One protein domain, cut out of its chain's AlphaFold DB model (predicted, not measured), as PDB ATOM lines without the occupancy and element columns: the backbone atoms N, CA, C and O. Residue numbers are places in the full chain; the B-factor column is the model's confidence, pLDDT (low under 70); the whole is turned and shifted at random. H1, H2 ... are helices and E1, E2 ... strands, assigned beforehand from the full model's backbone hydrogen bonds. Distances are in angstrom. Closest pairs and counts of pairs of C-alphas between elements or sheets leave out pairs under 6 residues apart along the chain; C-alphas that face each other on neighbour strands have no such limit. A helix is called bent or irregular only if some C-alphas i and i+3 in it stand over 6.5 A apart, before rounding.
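AT A GLANCE: This is residues 15 to 58 of the 64 residues of an uncharacterized protein of Petrotoga sibirica (UniProt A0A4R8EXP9). A long, bent hairpin of two strands, E1 and E2, makes the length of the domain, and two short helices, H1 and H2, sit side by side at its open end. H2 is the helix next to the strands, and H1 packs on H2. The printed part has 44 residues, with two named helices and two named strands in the order H1, E1, E2, H2; the sheet, order E1 - E2, is antiparallel, and the class is mixed, helices and strands. The whole is only just compact, close to loose, with a radius of gyration of the C-alphas of 11.1 A, and elongated, spanning 32 by 20 by 15 A.

IN THESE COORDINATES: Find C-alpha 27 at (180.907, 244.156, 171.951); from there E1, residues 27 to 35, runs 25.3 A to C-alpha 35. E2, residues 38 to 47, returns over 24.7 A to C-alpha 47 at (179.445, 239.048, 173.442), and bends by 70 degrees at residue 42. H1 is residues 15 to 20, starting at C-alpha 15, (171.056, 247.521, 187.923), and H2 is residues 51 to 56.

HOW THE PARTS SIT: Look first at the hairpin E1 and E2, antiparallel at 157 degrees: N 29 and O 45 are 2.9 A apart, and N 40 and O 33 2.8 A, both within hydrogen-bond range. At its open end, the closest C-alphas of E1 and H2, those of Gly 27 and Ile 51, are 5.9 A apart. For E2 and H2 they are those of Ser 47 and Arg 54, at 6.4 A. H1 and H2 touch, their closest C-alphas being those of Val 17 and Asn 52, 6.2 A apart. They run opposite ways at a shallow tilt of 23 degrees. H1 and E2 are apart. In H1 and H2 every O i to N i+4 pair is within hydrogen-bond range.

THE WHOLE: The two C-alphas farthest apart, those of Asn 36 and Asp 49, are 33.6 A from each other. The printed part has no cut and no long link. Mean pLDDT of the printed part is 93.8, and no printed residue is under 70.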
ATOM      1  N   GLU A  15     171.573 246.149 187.989       96.69
ATOM      2  CA  GLU A  15     171.056 247.521 187.923       96.69
ATOM      3  C   GLU A  15     172.040 248.467 187.227       96.69
ATOM      4  O   GLU A  15     171.653 249.231 186.341       96.69
ATOM      5  N   LYS A  16     173.334 248.391 187.573       95.94
ATOM      6  CA  LYS A  16     174.338 249.289 186.994       95.94
ATOM      7  C   LYS A  16     174.643 248.960 185.537       95.94
ATOM      8  O   LYS A  16     174.875 249.867 184.737       95.94
ATOM      9  N   VAL A  17     174.614 247.676 185.179       95.12
ATOM     10  CA  VAL A  17     174.741 247.234 183.786       95.12
ATOM     11  C   VAL A  17     173.582 247.774 182.947       95.12
ATOM     12  O   VAL A  17     173.829 248.274 181.855       95.12
ATOM     13  N   ASP A  18     172.348 247.750 183.455       96.19
ATOM     14  CA  ASP A  18     171.197 248.328 182.750       96.19
ATOM     15  C   ASP A  18     171.258 249.848 182.602       96.19
ATOM     16  O   ASP A  18     170.870 250.376 181.560       96.19
ATOM     17  N   GLU A  19     171.779 250.547 183.608       95.56
ATOM     18  CA  GLU A  19     171.954 252.000 183.563       95.56
ATOM     19  C   GLU A  19     172.991 252.428 182.512       95.56
ATOM     20  O   GLU A  19     172.769 253.374 181.756       95.56
ATOM     21  N   VAL A  20     174.141 251.747 182.466       94.19
ATOM     22  CA  VAL A  20     175.299 252.178 181.667       94.19
ATOM     23  C   VAL A  20     175.311 251.532 180.282       94.19
ATOM     24  O   VAL A  20     175.572 252.189 179.273       94.19
ATOM     25  N   VAL A  21     175.022 250.233 180.206       93.06
ATOM     26  CA  VAL A  21     175.101 249.437 178.975       93.06
ATOM     27  C   VAL A  21     173.734 249.426 178.303       93.06
ATOM     28  O   VAL A  21     173.048 248.409 178.212       93.06
ATOM     29  N   THR A  22     173.332 250.600 177.828       92.25
ATOM     30  CA  THR A  22     172.018 250.818 177.201       92.25
ATOM     31  C   THR A  22     171.925 250.225 175.796       92.25
ATOM     32  O   THR A  22     170.835 249.916 175.308       92.25
ATOM     33  N   ARG A  23     173.070 250.034 175.127       87.75
ATOM     34  CA  ARG A  23     173.133 249.454 173.785       87.75
ATOM     35  C   ARG A  23     173.215 247.929 173.850       87.75
ATOM     36  O   ARG A  23     174.258 247.369 174.176       87.75
ATOM     37  N   LYS A  24     172.131 247.274 173.439       90.69
ATOM     38  CA  LYS A  24     172.040 245.821 173.259       90.69
ATOM     39  C   LYS A  24     172.623 245.419 171.907       90.69
ATOM     40  O   LYS A  24     171.930 245.439 170.891       90.69
ATOM     41  N   SER A  25     173.932 245.192 171.871       92.50
ATOM     42  CA  SER A  25     174.666 244.861 170.648       92.50
ATOM     43  C   SER A  25     175.896 243.999 170.945       92.50
ATOM     44  O   SER A  25     176.332 243.944 172.102       92.50
ATOM     45  N   PRO A  26     176.549 243.453 169.902       94.62
ATOM     46  CA  PRO A  26     177.855 242.829 170.049       94.62
ATOM     47  C   PRO A  26     178.876 243.827 170.614       94.62
ATOM     48  O   PRO A  26     178.792 245.038 170.361       94.62
ATOM     49  N   GLY A  27     179.855 243.327 171.366       91.69
ATOM     50  CA  GLY A  27     180.907 244.156 171.951       91.69
ATOM     51  C   GLY A  27     181.862 243.396 172.871       91.69
ATOM     52  O   GLY A  27     181.653 242.228 173.195       91.69
ATOM     53  N   ASN A  28     182.927 244.075 173.297       92.62
ATOM     54  CA  ASN A  28     183.908 243.563 174.253       92.62
ATOM     55  C   ASN A  28     183.772 244.248 175.621       92.62
ATOM     56  O   ASN A  28     183.264 245.361 175.728       92.62
ATOM     57  N   TYR A  29     184.195 243.557 176.678       92.50
ATOM     58  CA  TYR A  29     184.122 244.051 178.052       92.50
ATOM     59  C   TYR A  29     185.328 243.587 178.875       92.50
ATOM     60  O   TYR A  29     185.933 242.550 178.591       92.50
ATOM     61  N   GLY A  30     185.665 244.356 179.911       92.88
ATOM     62  CA  GLY A  30     186.674 244.006 180.908       92.88
ATOM     63  C   GLY A  30     186.037 243.821 182.282       92.88
ATOM     64  O   GLY A  30     185.236 244.648 182.705       92.88
ATOM     65  N   LEU A  31     186.401 242.749 182.982       94.19
ATOM     66  CA  LEU A  31     186.056 242.519 184.386       94.19
ATOM     67  C   LEU A  31     187.322 242.594 185.232       94.19
ATOM     68  O   LEU A  31     188.394 242.140 184.822       94.19
ATOM     69  N   GLY A  32     187.201 243.155 186.425       93.88
ATOM     70  CA  GLY A  32     188.345 243.482 187.255       93.88
ATOM     71  C   GLY A  32     187.933 244.030 188.608       93.88
ATOM     72  O   GLY A  32     186.798 243.849 189.039       93.88
ATOM     73  N   TYR A  33     188.869 244.699 189.266       93.19
ATOM     74  CA  TYR A  33     188.626 245.415 190.514       93.19
ATOM     75  C   TYR A  33     189.292 246.783 190.464       93.19
ATOM     76  O   TYR A  33     190.285 246.978 189.762       93.19
ATOM     77  N   THR A  34     188.763 247.724 191.237       92.94
ATOM     78  CA  THR A  34     189.353 249.055 191.377       92.94
ATOM     79  C   THR A  34     190.103 249.145 192.699       92.94
ATOM     80  O   THR A  34     189.547 248.861 193.756       92.94
ATOM     81  N   GLN A  35     191.367 249.561 192.650       94.00
ATOM     82  CA  GLN A  35     192.183 249.867 193.825       94.00
ATOM     83  C   GLN A  35     192.906 251.193 193.581       94.00
ATOM     84  O   GLN A  35     193.472 251.398 192.512       94.00
ATOM     85  N   ASN A  36     192.877 252.112 194.553       93.25
ATOM     86  CA  ASN A  36     193.512 253.436 194.447       93.25
ATOM     87  C   ASN A  36     193.170 254.173 193.134       93.25
ATOM     88  O   ASN A  36     194.054 254.684 192.450       93.25
ATOM     89  N   ASN A  37     191.887 254.183 192.754       88.50
ATOM     90  CA  ASN A  37     191.386 254.823 191.530       88.50
ATOM     91  C   ASN A  37     191.951 254.247 190.210       88.50
ATOM     92  O   ASN A  37     191.814 254.860 189.154       88.50
ATOM     93  N   THR A  38     192.581 253.073 190.269       90.75
ATOM     94  CA  THR A  38     193.093 252.329 189.116       90.75
ATOM     95  C   THR A  38     192.273 251.057 188.945       90.75
ATOM     96  O   THR A  38     192.102 250.295 189.897       90.75
ATOM     97  N   PHE A  39     191.759 250.825 187.737       91.44
ATOM     98  CA  PHE A  39     191.057 249.591 187.399       91.44
ATOM     99  C   PHE A  39     192.052 248.518 186.944       91.44
ATOM    100  O   PHE A  39     192.759 248.689 185.949       91.44
ATOM    101  N   TYR A  40     192.091 247.404 187.666       92.75
ATOM    102  CA  TYR A  40     192.926 246.244 187.377       92.75
ATOM    103  C   TYR A  40     192.085 245.173 186.689       92.75
ATOM    104  O   TYR A  40     191.231 244.533 187.307       92.75
ATOM    105  N   VAL A  41     192.339 244.969 185.397       92.00
ATOM    106  CA  VAL A  41     191.654 243.956 184.587       92.00
ATOM    107  C   VAL A  41     192.084 242.557 185.037       92.00
ATOM    108  O   VAL A  41     193.272 242.250 185.077       92.00
ATOM    109  N   ARG A  42     191.114 241.687 185.331       93.94
ATOM    110  CA  ARG A  42     191.330 240.250 185.588       93.94
ATOM    111  C   ARG A  42     190.874 239.377 184.423       93.94
ATOM    112  O   ARG A  42     191.396 238.282 184.243       93.94
ATOM    113  N   TYR A  43     189.899 239.845 183.650       93.69
ATOM    114  CA  TYR A  43     189.313 239.097 182.547       93.69
ATOM    115  C   TYR A  43     188.858 240.039 181.433       93.69
ATOM    116  O   TYR A  43     188.288 241.094 181.702       93.69
ATOM    117  N   VAL A  44     189.085 239.638 180.182       93.38
ATOM    118  CA  VAL A  44     188.562 240.314 178.990       93.38
ATOM    119  C   VAL A  44     187.668 239.331 178.254       93.38
ATOM    120  O   VAL A  44     188.078 238.205 177.969       93.38
ATOM    121  N   GLY A  45     186.446 239.756 177.958       93.62
ATOM    122  CA  GLY A  45     185.454 238.950 177.267       93.62
ATOM    123  C   GLY A  45     184.816 239.694 176.106       93.62
ATOM    124  O   GLY A  45     185.060 240.880 175.871       93.62
ATOM    125  N   ARG A  46     183.968 238.971 175.380       94.81
ATOM    126  CA  ARG A  46     183.103 239.532 174.346       94.81
ATOM    127  C   ARG A  46     181.723 238.885 174.382       94.81
ATOM    128  O   ARG A  46     181.573 237.786 174.918       94.81
ATOM    129  N   SER A  47     180.754 239.577 173.808       95.69
ATOM    130  CA  SER A  47     179.445 239.048 173.442       95.69
ATOM    131  C   SER A  47     179.229 239.316 171.960       95.69
ATOM    132  O   SER A  47     179.529 240.418 171.492       95.69
ATOM    133  N   ASP A  48     178.728 238.317 171.241       95.94
ATOM    134  CA  ASP A  48     178.478 238.411 169.801       95.94
ATOM    135  C   ASP A  48     177.024 238.831 169.494       95.94
ATOM    136  O   ASP A  48     176.709 239.044 168.331       95.94
ATOM    137  N   ASP A  49     176.182 239.026 170.522       95.62
ATOM    138  CA  ASP A  49     174.757 239.378 170.389       95.62
ATOM    139  C   ASP A  49     174.373 240.574 171.281       95.62
ATOM    140  O   ASP A  49     174.139 241.677 170.785       95.62
ATOM    141  N   ASP A  50     174.355 240.376 172.604       95.81
ATOM    142  CA  ASP A  50     174.004 241.394 173.600       95.81
ATOM    143  C   ASP A  50     175.029 241.401 174.743       95.81
ATOM    144  O   ASP A  50     175.196 240.427 175.487       95.81
ATOM    145  N   ILE A  51     175.775 242.498 174.865       94.25
ATOM    146  CA  ILE A  51     176.776 242.660 175.918       94.25
ATOM    147  C   ILE A  51     176.165 242.977 177.292       94.25
ATOM    148  O   ILE A  51     176.756 242.607 178.307       94.25
ATOM    149  N   ASN A  52     174.980 243.594 177.339       95.88
ATOM    150  CA  ASN A  52     174.266 243.885 178.581       95.88
ATOM    151  C   ASN A  52     173.863 242.572 179.266       95.88
ATOM    152  O   ASN A  52     174.277 242.312 180.398       95.88
ATOM    153  N   GLU A  53     173.156 241.691 178.553       96.44
ATOM    154  CA  GLU A  53     172.762 240.387 179.100       96.44
ATOM    155  C   GLU A  53     173.978 239.542 179.488       96.44
ATOM    156  O   GLU A  53     173.985 238.884 180.532       96.44
ATOM    157  N   ARG A  54     175.050 239.597 178.686       96.19
ATOM    158  CA  ARG A  54     176.284 238.869 178.983       96.19
ATOM    159  C   ARG A  54     176.942 239.337 180.280       96.19
ATOM    160  O   ARG A  54     177.409 238.489 181.037       96.19
ATOM    161  N   LEU A  55     177.006 240.642 180.542       95.19
ATOM    162  CA  LEU A  55     177.604 241.185 181.766       95.19
ATOM    163  C   LEU A  55     176.813 240.793 183.018       95.19
ATOM    164  O   LEU A  55     177.425 240.404 184.013       95.19
ATOM    165  N   LYS A  56     175.477 240.779 182.951       95.75
ATOM    166  CA  LYS A  56     174.614 240.334 184.063       95.75
ATOM    167  C   LYS A  56     174.876 238.889 184.484       95.75
ATOM    168  O   LYS A  56     174.823 238.569 185.663       95.75
ATOM    169  N   GLN A  57     175.254 238.012 183.550       95.38
ATOM    170  CA  GLN A  57     175.615 236.620 183.866       95.38
ATOM    171  C   GLN A  57     176.867 236.490 184.752       95.38
ATOM    172  O   GLN A  57     177.130 235.397 185.259       95.38
ATOM    173  N   TRP A  58     177.669 237.549 184.894       94.75
ATOM    174  CA  TRP A  58     178.849 237.568 185.760       94.75
ATOM    175  C   TRP A  58     178.564 238.072 187.173       94.75
ATOM    176  O   TRP A  58     179.413 237.888 188.050       94.75
TER     177      TRP A  58